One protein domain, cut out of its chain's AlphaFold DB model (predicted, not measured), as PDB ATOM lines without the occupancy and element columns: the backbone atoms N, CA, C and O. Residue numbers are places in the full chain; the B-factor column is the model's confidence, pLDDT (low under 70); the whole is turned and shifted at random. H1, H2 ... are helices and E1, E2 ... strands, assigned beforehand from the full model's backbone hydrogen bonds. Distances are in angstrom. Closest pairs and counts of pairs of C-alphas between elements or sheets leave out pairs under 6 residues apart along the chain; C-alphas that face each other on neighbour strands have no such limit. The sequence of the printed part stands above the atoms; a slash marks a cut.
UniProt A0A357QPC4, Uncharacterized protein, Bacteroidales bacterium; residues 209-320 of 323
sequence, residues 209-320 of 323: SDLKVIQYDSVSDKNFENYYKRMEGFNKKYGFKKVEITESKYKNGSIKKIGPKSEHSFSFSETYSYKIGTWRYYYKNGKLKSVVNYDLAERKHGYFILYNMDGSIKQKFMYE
ATOM      1  N   SER A 209      22.353   8.497  40.679       48.03
ATOM      2  CA  SER A 209      23.013   9.760  40.998       48.03
ATOM      3  C   SER A 209      23.850   9.753  42.291       48.03
ATOM      4  O   SER A 209      24.840  10.485  42.339       48.03
ATOM      5  N   ASP A 210      23.563   8.873  43.257       50.47
ATOM      6  CA  ASP A 210      24.382   8.643  44.459       50.47
ATOM      7  C   ASP A 210      25.584   7.730  44.149       50.47
ATOM      8  O   ASP A 210      26.695   7.964  44.626       50.47
ATOM      9  N   LEU A 211      25.427   6.765  43.231       55.25
ATOM     10  CA  LEU A 211      26.554   5.992  42.681       55.25
ATOM     11  C   LEU A 211      27.504   6.853  41.843       55.25
ATOM     12  O   LEU A 211      28.702   6.597  41.820       55.25
ATOM     13  N   LYS A 212      27.015   7.914  41.190       55.56
ATOM     14  CA  LYS A 212      27.890   8.881  40.498       55.56
ATOM     15  C   LYS A 212      28.802   9.653  41.454       55.56
ATOM     16  O   LYS A 212      29.802  10.201  40.995       55.56
ATOM     17  N   VAL A 213      28.486   9.712  42.750       54.75
ATOM     18  CA  VAL A 213      29.389  10.263  43.770       54.75
ATOM     19  C   VAL A 213      30.559   9.294  43.969       54.75
ATOM     20  O   VAL A 213      31.719   9.693  43.890       54.75
ATOM     21  N   ILE A 214      30.276   7.994  44.074       62.50
ATOM     22  CA  ILE A 214      31.288   6.930  44.091       62.50
ATOM     23  C   ILE A 214      31.524   6.433  42.662       62.50
ATOM     24  O   ILE A 214      31.232   5.288  42.326       62.50
ATOM     25  N   GLN A 215      32.058   7.291  41.784       66.12
ATOM     26  CA  GLN A 215      32.549   6.781  40.499       66.12
ATOM     27  C   GLN A 215      33.567   5.685  40.794       66.12
ATOM     28  O   GLN A 215      34.552   5.953  41.488       66.12
ATOM     29  N   TYR A 216      33.319   4.476  40.289       74.19
ATOM     30  CA  TYR A 216      34.307   3.405  40.257       74.19
ATOM     31  C   TYR A 216      35.597   3.912  39.609       74.19
ATOM     32  O   TYR A 216      35.575   4.913  38.893       74.19
ATOM     33  N   ASP A 217      36.707   3.226  39.864       66.00
ATOM     34  CA  ASP A 217      37.923   3.322  39.054       66.00
ATOM     35  C   ASP A 217      37.521   3.391  37.564       66.00
ATOM     36  O   ASP A 217      36.982   2.429  37.007       66.00
ATOM     37  N   SER A 218      37.635   4.588  36.978       56.44
ATOM     38  CA  SER A 218      37.164   4.912  35.630       56.44
ATOM     39  C   SER A 218      38.254   5.643  34.852       56.44
ATOM     40  O   SER A 218      39.221   6.137  35.425       56.44
ATOM     41  N   VAL A 219      38.054   5.775  33.538       49.25
ATOM     42  CA  VAL A 219      38.974   6.438  32.595       49.25
ATOM     43  C   VAL A 219      39.312   7.888  32.998       49.25
ATOM     44  O   VAL A 219      40.340   8.412  32.577       49.25
ATOM     45  N   SER A 220      38.485   8.548  33.821       53.69
ATOM     46  CA  SER A 220      38.761   9.911  34.299       53.69
ATOM     47  C   SER A 220      39.860   9.986  35.363       53.69
ATOM     48  O   SER A 220      40.518  11.021  35.487       53.69
ATOM     49  N   ASP A 221      40.072   8.920  36.141       61.81
ATOM     50  CA  ASP A 221      41.154   8.865  37.118       61.81
ATOM     51  C   ASP A 221      42.420   8.363  36.413       61.81
ATOM     52  O   ASP A 221      42.488   7.226  35.956       61.81
ATOM     53  N   LYS A 222      43.461   9.206  36.321       64.50
ATOM     54  CA  LYS A 222      44.707   8.847  35.605       64.50
ATOM     55  C   LYS A 222      45.368   7.560  36.134       64.50
ATOM     56  O   LYS A 222      46.162   6.950  35.425       64.50
ATOM     57  N   ASN A 223      45.101   7.209  37.393       78.88
ATOM     58  CA  ASN A 223      45.542   5.991  38.068       78.88
ATOM     59  C   ASN A 223      44.689   5.737  39.327       78.88
ATOM     60  O   ASN A 223      43.859   6.565  39.716       78.88
ATOM     61  N   PHE A 224      44.910   4.594  39.981       79.31
ATOM     62  CA  PHE A 224      44.127   4.189  41.150       79.31
ATOM     63  C   PHE A 224      44.435   5.034  42.399       79.31
ATOM     64  O   PHE A 224      43.598   5.163  43.289       79.31
ATOM     65  N   GLU A 225      45.613   5.647  42.480       84.19
ATOM     66  CA  GLU A 225      45.984   6.559  43.558       84.19
ATOM     67  C   GLU A 225      45.145   7.839  43.508       84.19
ATOM     68  O   GLU A 225      44.682   8.321  44.541       84.19
ATOM     69  N   ASN A 226      44.898   8.371  42.309       84.44
ATOM     70  CA  ASN A 226      43.999   9.507  42.118       84.44
ATOM     71  C   ASN A 226      42.554   9.138  42.456       84.44
ATOM     72  O   ASN A 226      41.869   9.930  43.105       84.44
ATOM     73  N   TYR A 227      42.128   7.923  42.099       86.94
ATOM     74  CA  TYR A 227      40.840   7.388  42.525       86.94
ATOM     75  C   TYR A 227      40.705   7.401  44.058       86.94
ATOM     76  O   TYR A 227      39.744   7.953  44.593       86.94
ATOM     77  N   TYR A 228      41.690   6.872  44.789       86.94
ATOM     78  CA  TYR A 228      41.638   6.835  46.252       86.94
ATOM     79  C   TYR A 228      41.686   8.228  46.898       86.94
ATOM     80  O   TYR A 228      40.909   8.484  47.816       86.94
ATOM     81  N   LYS A 229      42.475   9.168  46.362       85.06
ATOM     82  CA  LYS A 229      42.445  10.576  46.803       85.06
ATOM     83  C   LYS A 229      41.071  11.215  46.610       85.06
ATOM     84  O   LYS A 229      40.590  11.947  47.474       85.06
ATOM     85  N   ARG A 230      40.415  10.938  45.478       84.31
ATOM     86  CA  ARG A 230      39.048  11.400  45.223       84.31
ATOM     87  C   ARG A 230      38.076  10.814  46.246       84.31
ATOM     88  O   ARG A 230      37.238  11.554  46.755       84.31
ATOM     89  N   MET A 231      38.221   9.532  46.584       85.75
ATOM     90  CA  MET A 231      37.383   8.869  47.586       85.75
ATOM     91  C   MET A 231      37.516   9.491  48.983       85.75
ATOM     92  O   MET A 231      36.508   9.742  49.640       85.75
ATOM     93  N   GLU A 232      38.731   9.821  49.419       83.62
ATOM     94  CA  GLU A 232      38.963  10.510  50.700       83.62
ATOM     95  C   GLU A 232      38.279  11.888  50.770       83.62
ATOM     96  O   GLU A 232      37.873  12.333  51.847       83.62
ATOM     97  N   GLY A 233      38.082  12.542  49.618       78.31
ATOM     98  CA  GLY A 233      37.403  13.835  49.492       78.31
ATOM     99  C   GLY A 233      35.901  13.829  49.814       78.31
ATOM    100  O   GLY A 233      35.306  14.914  49.906       78.31
ATOM    101  N   PHE A 234      35.297  12.647  49.995       76.12
ATOM    102  CA  PHE A 234      33.901  12.472  50.417       76.12
ATOM    103  C   PHE A 234      33.704  12.464  51.935       76.12
ATOM    104  O   PHE A 234      32.562  12.484  52.386       76.12
ATOM    105  N   ASN A 235      34.778  12.494  52.732       77.00
ATOM    106  CA  ASN A 235      34.676  12.616  54.185       77.00
ATOM    107  C   ASN A 235      33.761  13.783  54.595       77.00
ATOM    108  O   ASN A 235      34.026  14.934  54.242       77.00
ATOM    109  N   LYS A 236      32.707  13.482  55.365       66.38
ATOM    110  CA  LYS A 236      31.729  14.451  55.894       66.38
ATOM    111  C   LYS A 236      30.952  15.230  54.825       66.38
ATOM    112  O   LYS A 236      30.528  16.357  55.068       66.38
ATOM    113  N   LYS A 237      30.750  14.656  53.637       65.31
ATOM    114  CA  LYS A 237      29.883  15.221  52.588       65.31
ATOM    115  C   LYS A 237      28.789  14.230  52.231       65.31
ATOM    116  O   LYS A 237      29.003  13.037  52.371       65.31
ATOM    117  N   TYR A 238      27.651  14.713  51.731       63.31
ATOM    118  CA  TYR A 238      26.617  13.873  51.111       63.31
ATOM    119  C   TYR A 238      26.227  12.643  51.962       63.31
ATOM    120  O   TYR A 238      26.178  11.549  51.435       63.31
ATOM    121  N   GLY A 239      26.065  12.755  53.286       64.44
ATOM    122  CA  GLY A 239      25.701  11.605  54.139       64.44
ATOM    123  C   GLY A 239      26.811  10.582  54.456       64.44
ATOM    124  O   GLY A 239      26.563   9.628  55.199       64.44
ATOM    125  N   PHE A 240      28.042  10.782  53.970       74.94
ATOM    126  CA  PHE A 240      29.224  10.029  54.397       74.94
ATOM    127  C   PHE A 240      29.764  10.600  55.711       74.94
ATOM    128  O   PHE A 240      30.234  11.737  55.750       74.94
ATOM    129  N   LYS A 241      29.743   9.820  56.795       78.38
ATOM    130  CA  LYS A 241      30.326  10.233  58.083       78.38
ATOM    131  C   LYS A 241      31.845  10.128  58.049       78.38
ATOM    132  O   LYS A 241      32.543  11.032  58.508       78.38
ATOM    133  N   LYS A 242      32.339   9.036  57.467       86.56
ATOM    134  CA  LYS A 242      33.761   8.736  57.326       86.56
ATOM    135  C   LYS A 242      33.984   7.887  56.085       86.56
ATOM    136  O   LYS A 242      33.270   6.917  55.881       86.56
ATOM    137  N   VAL A 243      34.999   8.226  55.304       89.19
ATOM    138  CA  VAL A 243      35.536   7.447  54.193       89.19
ATOM    139  C   VAL A 243      37.034   7.296  54.421       89.19
ATOM    140  O   VAL A 243      37.757   8.282  54.560       89.19
ATOM    141  N   GLU A 244      37.500   6.056  54.474       92.12
ATOM    142  CA  GLU A 244      38.899   5.719  54.719       92.12
ATOM    143  C   GLU A 244      39.395   4.705  53.693       92.12
ATOM    144  O   GLU A 244      38.690   3.766  53.322       92.12
ATOM    145  N   ILE A 245      40.634   4.872  53.241       93.50
ATOM    146  CA  ILE A 245      41.295   3.866  52.417       93.50
ATOM    147  C   ILE A 245      41.906   2.838  53.355       93.50
ATOM    148  O   ILE A 245      42.795   3.143  54.146       93.50
ATOM    149  N   THR A 246      41.415   1.603  53.279       94.75
ATOM    150  CA  THR A 246      41.912   0.515  54.123       94.75
ATOM    151  C   THR A 246      42.710  -0.468  53.292       94.75
ATOM    152  O   THR A 246      42.282  -0.894  52.218       94.75
ATOM    153  N   GLU A 247      43.863  -0.868  53.817       95.31
ATOM    154  CA  GLU A 247      44.675  -1.937  53.258       95.31
ATOM    155  C   GLU A 247      44.827  -3.091  54.248       95.31
ATOM    156  O   GLU A 247      44.745  -2.937  55.464       95.31
ATOM    157  N   SER A 248      45.067  -4.285  53.721       96.50
ATOM    158  CA  SER A 248      45.572  -5.402  54.520       96.50
ATOM    159  C   SER A 248      46.731  -6.053  53.791       96.50
ATOM    160  O   SER A 248      46.739  -6.088  52.558       96.50
ATOM    161  N   LYS A 249      47.689  -6.586  54.548       97.69
ATOM    162  CA  LYS A 249      48.931  -7.164  54.029       97.69
ATOM    163  C   LYS A 249      48.997  -8.669  54.273       97.69
ATOM    164  O   LYS A 249      48.352  -9.216  55.168       97.69
ATOM    165  N   TYR A 250      49.767  -9.355  53.443       95.25
ATOM    166  CA  TYR A 250      50.238 -10.708  53.702       95.25
ATOM    167  C   TYR A 250      51.349 -10.695  54.765       95.25
ATOM    168  O   TYR A 250      51.915  -9.651  55.076       95.25
ATOM    169  N   LYS A 251      51.708 -11.872  55.302       95.75
ATOM    170  CA  LYS A 251      52.793 -12.006  56.296       95.75
ATOM    171  C   LYS A 251      54.148 -11.475  55.802       95.75
ATOM    172  O   LYS A 251      54.953 -11.044  56.609       95.75
ATOM    173  N   ASN A 252      54.387 -11.503  54.491       93.62
ATOM    174  CA  ASN A 252      55.595 -10.969  53.852       93.62
ATOM    175  C   ASN A 252      55.532  -9.446  53.605       93.62
ATOM    176  O   ASN A 252      56.371  -8.918  52.888       93.62
ATOM    177  N   GLY A 253      54.511  -8.753  54.117       95.00
ATOM    178  CA  GLY A 253      54.341  -7.307  53.971       95.00
ATOM    179  C   GLY A 253      53.709  -6.851  52.653       95.00
ATOM    180  O   GLY A 253      53.298  -5.694  52.570       95.00
ATOM    181  N   SER A 254      53.561  -7.721  51.646       94.69
ATOM    182  CA  SER A 254      52.926  -7.326  50.383       94.69
ATOM    183  C   SER A 254      51.427  -7.082  50.565       94.69
ATOM    184  O   SER A 254      50.757  -7.750  51.361       94.69
ATOM    185  N   ILE A 255      50.882  -6.102  49.840       95.44
ATOM    186  CA  ILE A 255      49.458  -5.759  49.912       95.44
ATOM    187  C   ILE A 255      48.634  -6.966  49.457       95.44
ATOM    188  O   ILE A 255      48.908  -7.578  48.430       95.44
ATOM    189  N   LYS A 256      47.615  -7.315  50.240       97.44
ATOM    190  CA  LYS A 256      46.639  -8.370  49.943       97.44
ATOM    191  C   LYS A 256      45.375  -7.795  49.320       97.44
ATOM    192  O   LYS A 256      44.827  -8.375  48.384       97.44
ATOM    193  N   LYS A 257      44.893  -6.679  49.862       96.81
ATOM    194  CA  LYS A 257      43.750  -5.928  49.338       96.81
ATOM    195  C   LYS A 257      43.803  -4.485  49.807       96.81
ATOM    196  O   LYS A 257      44.290  -4.238  50.911       96.81
ATOM    197  N   ILE A 258      43.259  -3.598  48.989       95.81
ATOM    198  CA  ILE A 258      43.110  -2.174  49.268       95.81
ATOM    199  C   ILE A 258      41.798  -1.673  48.666       95.81
ATOM    200  O   ILE A 258      41.384  -2.121  47.590       95.81
ATOM    201  N   GLY A 259      41.128  -0.775  49.374       94.31
ATOM    202  CA  GLY A 259      39.930  -0.122  48.874       94.31
ATOM    203  C   GLY A 259      39.288   0.800  49.906       94.31
ATOM    204  O   GLY A 259      39.682   0.790  51.081       94.31
ATOM    205  N   PRO A 260      38.303   1.600  49.476       92.81
ATOM    206  CA  PRO A 260      37.617   2.519  50.353       92.81
ATOM    207  C   PRO A 260      36.607   1.766  51.211       92.81
ATOM    208  O   PRO A 260      35.820   0.940  50.727       92.81
ATOM    209  N   LYS A 261      36.622   2.083  52.498       93.25
ATOM    210  CA  LYS A 261      35.517   1.806  53.394       93.25
ATOM    211  C   LYS A 261      34.811   3.083  53.788       93.25
ATOM    212  O   LYS A 261      35.435   4.141  53.836       93.25
ATOM    213  N   SER A 262      33.531   2.963  54.104       88.81
ATOM    214  CA  SER A 262      32.758   4.081  54.601       88.81
ATOM    215  C   SER A 262      31.851   3.720  55.762       88.81
ATOM    216  O   SER A 262      31.131   2.730  55.721       88.81
ATOM    217  N   GLU A 263      31.812   4.622  56.734       87.19
ATOM    218  CA  GLU A 263      30.702   4.779  57.666       87.19
ATOM    219  C   GLU A 263      29.783   5.848  57.078       87.19
ATOM    220  O   GLU A 263      30.167   7.005  56.883       87.19
ATOM    221  N   HIS A 264      28.579   5.451  56.709       75.31
ATOM    222  CA  HIS A 264      27.602   6.337  56.097       75.31
ATOM    223  C   HIS A 264      26.207   5.870  56.453       75.31
ATOM    224  O   HIS A 264      25.988   4.718  56.836       75.31
ATOM    225  N   SER A 265      25.244   6.741  56.230       65.88
ATOM    226  CA  SER A 265      23.868   6.433  56.569       65.88
ATOM    227  C   SER A 265      23.168   5.591  55.478       65.88
ATOM    228  O   SER A 265      22.192   4.914  55.745       65.88
ATOM    229  N   PHE A 266      23.733   5.467  54.275       65.12
ATOM    230  CA  PHE A 266      23.122   4.777  53.122       65.12
ATOM    231  C   PHE A 266      22.838   3.264  53.239       65.12
ATOM    232  O   PHE A 266      22.412   2.655  52.262       65.12
ATOM    233  N   SER A 267      23.089   2.625  54.383       62.59
ATOM    234  CA  SER A 267      22.936   1.173  54.545       62.59
ATOM    235  C   SER A 267      22.384   0.807  55.932       62.59
ATOM    236  O   SER A 267      21.825   1.640  56.646       62.59
ATOM    237  N   PHE A 268      22.432  -0.472  56.302       59.50
ATOM    238  CA  PHE A 268      21.766  -1.026  57.485       59.50
ATOM    239  C   PHE A 268      22.253  -0.451  58.829       59.50
ATOM    240  O   PHE A 268      21.475  -0.380  59.776       59.50
ATOM    241  N   SER A 269      23.510  -0.016  58.918       64.19
ATOM    242  CA  SER A 269      24.154   0.415  60.158       64.19
ATOM    243  C   SER A 269      25.142   1.547  59.909       64.19
ATOM    244  O   SER A 269      26.201   1.345  59.332       64.19
ATOM    245  N   GLU A 270      24.860   2.729  60.441       57.78
ATOM    246  CA  GLU A 270      25.722   3.910  60.294       57.78
ATOM    247  C   GLU A 270      27.104   3.807  60.925       57.78
ATOM    248  O   GLU A 270      27.993   4.581  60.581       57.78
ATOM    249  N   THR A 271      27.261   2.907  61.891       69.56
ATOM    250  CA  THR A 271      28.535   2.637  62.564       69.56
ATOM    251  C   THR A 271      29.302   1.502  61.897       69.56
ATOM    252  O   THR A 271      30.444   1.231  62.264       69.56
ATOM    253  N   TYR A 272      28.685   0.808  60.933       78.25
ATOM    254  CA  TYR A 272      29.367  -0.239  60.195       78.25
ATOM    255  C   TYR A 272      30.178   0.385  59.058       78.25
ATOM    256  O   TYR A 272      29.712   1.255  58.325       78.25
ATOM    257  N   SER A 273      31.414  -0.086  58.924       89.56
ATOM    258  CA  SER A 273      32.365   0.377  57.918       89.56
ATOM    259  C   SER A 273      32.260  -0.509  56.669       89.56
ATOM    260  O   SER A 273      32.930  -1.547  56.563       89.56
ATOM    261  N   TYR A 274      31.378  -0.107  55.746       89.06
ATOM    262  CA  TYR A 274      31.048  -0.801  54.495       89.06
ATOM    263  C   TYR A 274      32.179  -0.725  53.486       89.06
ATOM    264  O   TYR A 274      32.764   0.339  53.294       89.06
ATOM    265  N   LYS A 275      32.455  -1.822  52.773       92.25
ATOM    266  CA  LYS A 275      33.243  -1.727  51.535       92.25
ATOM    267  C   LYS A 275      32.400  -1.057  50.458       92.25
ATOM    268  O   LYS A 275      31.351  -1.575  50.104       92.25
ATOM    269  N   ILE A 276      32.910   0.035  49.909       89.50
ATOM    270  CA  ILE A 276      32.263   0.778  48.827       89.50
ATOM    271  C   ILE A 276      33.238   0.944  47.661       89.50
ATOM    272  O   ILE A 276      34.447   0.765  47.832       89.50
ATOM    273  N   GLY A 277      32.736   1.298  46.480       88.88
ATOM    274  CA  GLY A 277      33.565   1.628  45.324       88.88
ATOM    275  C   GLY A 277      34.470   0.479  44.870       88.88
ATOM    276  O   GLY A 277      34.143  -0.697  45.024       88.88
ATOM    277  N   THR A 278      35.619   0.810  44.282       91.62
ATOM    278  CA  THR A 278      36.533  -0.167  43.689       91.62
ATOM    279  C   THR A 278      37.546  -0.700  44.697       91.62
ATOM    280  O   THR A 278      38.395   0.020  45.230       91.62
ATOM    281  N   TRP A 279      37.513  -2.015  44.881       94.38
ATOM    282  CA  TRP A 279      38.466  -2.780  45.672       94.38
ATOM    283  C   TRP A 279      39.412  -3.572  44.787       94.38
ATOM    284  O   TRP A 279      38.987  -4.313  43.898       94.38
ATOM    285  N   ARG A 280      40.704  -3.483  45.098       94.94
ATOM    286  CA  ARG A 280      41.765  -4.236  44.431       94.94
ATOM    287  C   ARG A 280      42.304  -5.305  45.364       94.94
ATOM    288  O   ARG A 280      42.551  -5.061  46.543       94.94
ATOM    289  N   TYR A 281      42.488  -6.498  44.823       96.44
ATOM    290  CA  TYR A 281      43.042  -7.654  45.514       96.44
ATOM    291  C   TYR A 281      44.274  -8.111  44.759       96.44
ATOM    292  O   TYR A 281      44.279  -8.097  43.530       96.44
ATOM    293  N   TYR A 282      45.287  -8.564  45.482       96.44
ATOM    294  CA  TYR A 282      46.581  -8.911  44.907       96.44
ATOM    295  C   TYR A 282      46.985 -10.327  45.299       96.44
ATOM    296  O   TYR A 282      46.555 -10.863  46.321       96.44
ATOM    297  N   TYR A 283      47.810 -10.947  44.467       95.00
ATOM    298  CA  TYR A 283      48.545 -12.157  44.812       95.00
ATOM    299  C   TYR A 283      49.703 -11.817  45.766       95.00
ATOM    300  O   TYR A 283      50.138 -10.672  45.858       95.00
ATOM    301  N   LYS A 284      50.267 -12.824  46.452       95.69
ATOM    302  CA  LYS A 284      51.410 -12.629  47.372       95.69
ATOM    303  C   LYS A 284      52.628 -11.972  46.710       95.69
ATOM    304  O   LYS A 284      53.402 -11.319  47.406       95.69
ATOM    305  N   ASN A 285      52.785 -12.150  45.396       93.19
ATOM    306  CA  ASN A 285      53.844 -11.558  44.577       93.19
ATOM    307  C   ASN A 285      53.561 -10.099  44.156       93.19
ATOM    308  O   ASN A 285      54.300  -9.557  43.345       93.19
ATOM    309  N   GLY A 286      52.483  -9.481  44.653       93.06
ATOM    310  CA  GLY A 286      52.117  -8.094  44.356       93.06
ATOM    311  C   GLY A 286      51.373  -7.891  43.035       93.06
ATOM    312  O   GLY A 286      50.933  -6.779  42.761       93.06
ATOM    313  N   LYS A 287      51.173  -8.935  42.221       93.94
ATOM    314  CA  LYS A 287      50.393  -8.818  40.981       93.94
ATOM    315  C   LYS A 287      48.901  -8.714  41.271       93.94
ATOM    316  O   LYS A 287      48.398  -9.346  42.204       93.94
ATOM    317  N   LEU A 288      48.189  -7.939  40.454       94.56
ATOM    318  CA  LEU A 288      46.745  -7.761  40.583       94.56
ATOM    319  C   LEU A 288      46.037  -9.105  40.382       94.56
ATOM    320  O   LEU A 288      46.251  -9.798  39.393       94.56
ATOM    321  N   LYS A 289      45.217  -9.475  41.359       96.69
ATOM    322  CA  LYS A 289      44.421 -10.698  41.362       96.69
ATOM    323  C   LYS A 289      42.999 -10.417  40.918       96.69
ATOM    324  O   LYS A 289      42.488 -11.133  40.069       96.69
ATOM    325  N   SER A 290      42.354  -9.405  41.487       95.62
ATOM    326  CA  SER A 290      40.996  -9.043  41.087       95.62
ATOM    327  C   SER A 290      40.655  -7.595  41.395       95.62
ATOM    328  O   SER A 290      41.200  -7.000  42.325       95.62
ATOM    329  N   VAL A 291      39.703  -7.072  40.632       93.94
ATOM    330  CA  VAL A 291      39.047  -5.781  40.831       93.94
ATOM    331  C   VAL A 291      37.573  -6.062  41.079       93.94
ATOM    332  O   VAL A 291      36.959  -6.816  40.326       93.94
ATOM    333  N   VAL A 292      37.020  -5.512  42.156       93.19
ATOM    334  CA  VAL A 292      35.614  -5.695  42.526       93.19
ATOM    335  C   VAL A 292      35.022  -4.347  42.880       93.19
ATOM    336  O   VAL A 292      35.560  -3.661  43.747       93.19
ATOM    337  N   ASN A 293      33.914  -4.001  42.243       89.06
ATOM    338  CA  ASN A 293      33.157  -2.806  42.566       89.06
ATOM    339  C   ASN A 293      32.013  -3.136  43.532       89.06
ATOM    340  O   ASN A 293      31.324  -4.144  43.361       89.06
ATOM    341  N   TYR A 294      31.843  -2.290  44.546       86.69
ATOM    342  CA  TYR A 294      30.791  -2.387  45.548       86.69
ATOM    343  C   TYR A 294      29.936  -1.123  45.566       86.69
ATOM    344  O   TYR A 294      30.455  -0.012  45.423       86.69
ATOM    345  N   ASP A 295      28.642  -1.296  45.791       79.88
ATOM    346  CA  ASP A 295      27.731  -0.200  46.090       79.88
ATOM    347  C   ASP A 295      27.855   0.259  47.559       79.88
ATOM    348  O   ASP A 295      28.706  -0.206  48.320       79.88
ATOM    349  N   LEU A 296      26.990   1.190  47.962       79.75
ATOM    350  CA  LEU A 296      26.905   1.704  49.333       79.75
ATOM    351  C   LEU A 296      26.424   0.658  50.354       79.75
ATOM    352  O   LEU A 296      26.609   0.824  51.552       79.75
ATOM    353  N   ALA A 297      25.824  -0.441  49.910       76.75
ATOM    354  CA  ALA A 297      25.367  -1.521  50.772       76.75
ATOM    355  C   ALA A 297      26.369  -2.688  50.844       76.75
ATOM    356  O   ALA A 297      26.027  -3.745  51.370       76.75
ATOM    357  N   GLU A 298      27.601  -2.512  50.343       86.00
ATOM    358  CA  GLU A 298      28.616  -3.570  50.228       86.00
ATOM    359  C   GLU A 298      28.171  -4.746  49.323       86.00
ATOM    360  O   GLU A 298      28.707  -5.856  49.375       86.00
ATOM    361  N   ARG A 299      27.233  -4.503  48.403       83.12
ATOM    362  CA  ARG A 299      26.850  -5.456  47.352       83.12
ATOM    363  C   ARG A 299      27.710  -5.235  46.120       83.12
ATOM    364  O   ARG A 299      28.084  -4.106  45.813       83.12
ATOM    365  N   LYS A 300      28.030  -6.306  45.389       85.62
ATOM    366  CA  LYS A 300      28.768  -6.176  44.123       85.62
ATOM    367  C   LYS A 300      27.926  -5.383  43.126       85.62
ATOM    368  O   LYS A 300      26.773  -5.724  42.900       85.62
ATOM    369  N   HIS A 301      28.495  -4.358  42.510       80.75
ATOM    370  CA  HIS A 301      27.796  -3.567  41.502       80.75
ATOM    371  C   HIS A 301      28.806  -2.990  40.513       80.75
ATOM    372  O   HIS A 301      29.800  -2.396  40.913       80.75
ATOM    373  N   GLY A 302      28.563  -3.145  39.217       79.38
ATOM    374  CA  GLY A 302      29.524  -2.847  38.164       79.38
ATOM    375  C   GLY A 302      30.488  -4.008  37.917       79.38
ATOM    376  O   GLY A 302      30.177  -5.176  38.158       79.38
ATOM    377  N   TYR A 303      31.680  -3.702  37.404       84.88
ATOM    378  CA  TYR A 303      32.618  -4.743  36.998       84.88
ATOM    379  C   TYR A 303      33.210  -5.530  38.175       84.88
ATOM    380  O   TYR A 303      33.730  -4.981  39.148       84.88
ATOM    381  N   PHE A 304      33.240  -6.844  37.993       91.06
ATOM    382  CA  PHE A 304      34.157  -7.759  38.654       91.06
ATOM    383  C   PHE A 304      35.136  -8.286  37.608       91.06
ATOM    384  O   PHE A 304      34.719  -8.813  36.577       91.06
ATOM    385  N   ILE A 305      36.435  -8.182  37.869       93.00
ATOM    386  CA  ILE A 305      37.479  -8.688  36.976       93.00
ATOM    387  C   ILE A 305      38.438  -9.548  37.787       93.00
ATOM    388  O   ILE A 305      38.948  -9.113  38.816       93.00
ATOM    389  N   LEU A 306      38.700 -10.763  37.318       94.94
ATOM    390  CA  LEU A 306      39.679 -11.689  37.873       94.94
ATOM    391  C   LEU A 306      40.820 -11.852  36.874       94.94
ATOM    392  O   LEU A 306      40.574 -12.073  35.691       94.94
ATOM    393  N   TYR A 307      42.055 -11.799  37.359       93.81
ATOM    394  CA  TYR A 307      43.266 -11.889  36.552       93.81
ATOM    395  C   TYR A 307      44.059 -13.156  36.878       93.81
ATOM    396  O   TYR A 307      44.108 -13.614  38.026       93.81
ATOM    397  N   ASN A 308      44.718 -13.706  35.866       93.19
ATOM    398  CA  ASN A 308      45.753 -14.720  36.016       93.19
ATOM    399  C   ASN A 308      47.050 -14.099  36.569       93.19
ATOM    400  O   ASN A 308      47.216 -12.880  36.610       93.19
ATOM    401  N   MET A 309      48.003 -14.935  36.994       92.62
ATOM    402  CA  MET A 309      49.300 -14.454  37.506       92.62
ATOM    403  C   MET A 309      50.189 -13.796  36.438       92.62
ATOM    404  O   MET A 309      51.185 -13.161  36.786       92.62
ATOM    405  N   ASP A 310      49.875 -13.938  35.155       92.69
ATOM    406  CA  ASP A 310      50.534 -13.226  34.054       92.69
ATOM    407  C   ASP A 310      49.916 -11.838  33.788       92.69
ATOM    408  O   ASP A 310      50.507 -11.044  33.065       92.69
ATOM    409  N   GLY A 311      48.783 -11.512  34.425       88.81
ATOM    410  CA  GLY A 311      48.038 -10.268  34.218       88.81
ATOM    411  C   GLY A 311      46.942 -10.354  33.151       88.81
ATOM    412  O   GLY A 311      46.211  -9.381  32.973       88.81
ATOM    413  N   SER A 312      46.774 -11.494  32.474       91.00
ATOM    414  CA  SER A 312      45.656 -11.715  31.550       91.00
ATOM    415  C   SER A 312      44.325 -11.817  32.306       91.00
ATOM    416  O   SER A 312      44.269 -12.282  33.449       91.00
ATOM    417  N   ILE A 313      43.230 -11.367  31.684       93.19
ATOM    418  CA  ILE A 313      41.889 -11.478  32.273       93.19
ATOM    419  C   ILE A 313      41.476 -12.950  32.258       93.19
ATOM    420  O   ILE A 313      41.343 -13.560  31.203       93.19
ATOM    421  N   LYS A 314      41.236 -13.503  33.447       93.75
ATOM    422  CA  LYS A 314      40.694 -14.849  33.637       93.75
ATOM    423  C   LYS A 314      39.172 -14.856  33.524       93.75
ATOM    424  O   LYS A 314      38.609 -15.748  32.902       93.75
ATOM    425  N   GLN A 315      38.508 -13.898  34.172       94.44
ATOM    426  CA  GLN A 315      37.048 -13.754  34.170       94.44
ATOM    427  C   GLN A 315      36.666 -12.281  34.278       94.44
ATOM    428  O   GLN A 315      37.357 -11.503  34.940       94.44
ATOM    429  N   LYS A 316      35.540 -11.911  33.668       92.69
ATOM    430  CA  LYS A 316      34.946 -10.582  33.778       92.69
ATOM    431  C   LYS A 316      33.428 -10.716  33.846       92.69
ATOM    432  O   LYS A 316      32.836 -11.303  32.949       92.69
ATOM    433  N   PHE A 317      32.828 -10.158  34.891       88.94
ATOM    434  CA  PHE A 317      31.381 -10.090  35.084       88.94
ATOM    435  C   PHE A 317      30.960  -8.634  35.266       88.94
ATOM    436  O   PHE A 317      31.748  -7.808  35.736       88.94
ATOM    437  N   MET A 318      29.723  -8.335  34.892       84.31
ATOM    438  CA  MET A 318      29.034  -7.114  35.281       84.31
ATOM    439  C   MET A 318      27.951  -7.521  36.273       84.31
ATOM    440  O   MET A 318      27.160  -8.395  35.942       84.31
ATOM    441  N   TYR A 319      27.967  -6.931  37.463       74.75
ATOM    442  CA  TYR A 319      26.954  -7.161  38.488       74.75
ATOM    443  C   TYR A 319      26.006  -5.974  38.567       74.75
ATOM    444  O   TYR A 319      26.460  -4.827  38.535       74.75
ATOM    445  N   GLU A 320      24.725  -6.239  38.784       68.94
ATOM    446  CA  GLU A 320      23.760  -5.213  39.167       68.94
ATOM    447  C   GLU A 320      23.254  -5.518  40.576       68.94
ATOM    448  O   GLU A 320      22.428  -6.389  40.800       68.94
TER     449      GLU A 320
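This is residues 209 to 320 of the 323 residues of an uncharacterized protein of Bacteroidales bacterium (UniProt A0A357QPC4). One twisted antiparallel sheet forms a wall of two meanders, runs of strands each the antiparallel neighbour of the one before: E1 E2 E3 and E4 E5 E6 E7, joined where E2 pairs with E4. A single helix, H1, packs over one face at the E1 and E2 part. The printed part has 112 residues, with H1 followed by E1 to E7, and is mostly strand. It is compact, with a radius of gyration of the C-alphas of 14.1 A, and spans 40 by 31 by 28 A.

Start at E2, residues 255 to 264. On one side is E1, residues 240 to 249, with N 244 and O 261 2.9 A apart. On the other side are E3, residues 273 to 275, with N 262 and O 274 at 2.9 A, and E4, residues 277 to 282, with N 258 and O 280 at 2.9 A. E3 runs on into E4 at 74 degrees. On the other side of E4 from E2 is its antiparallel neighbour E5, residues 288 to 294, with N 279 and O 292 at 2.8 A. Its neighbour E6, residues 300 to 307, bends by 71 degrees at residue 303; N 291 and O 305 are 2.8 A apart. The edge strand E7, residues 313 to 319, pairs with E6 through N 304 and O 317 at 2.9 A. H1, residues 224 to 232, is on the sheet over E2 at a height of 9.0 A, along the strands at 22 degrees on the local plane. Its closest C-alphas to E1 are those of Glu 232 and Val 243, 5.8 A. In H1 every O i to N i+4 pair is within hydrogen-bond range.

Find C-alpha 224 at (44.127, 4.189, 41.150), where H1 begins its 12.6 A. E1 covers 26.2 A from C-alpha 240 at (29.224, 10.029, 54.397), and E2 25.7 A. E7 ends at C-alpha 319, (26.954, -7.161, 38.488).

The C-alphas farthest apart, of Ser 209 and Asn 252, are 40.7 A apart. The printed part has no cut, and no link is long. Confidence is low, with pLDDT under 70, at 25 residues, among them 209 to 215 and 265 to 271.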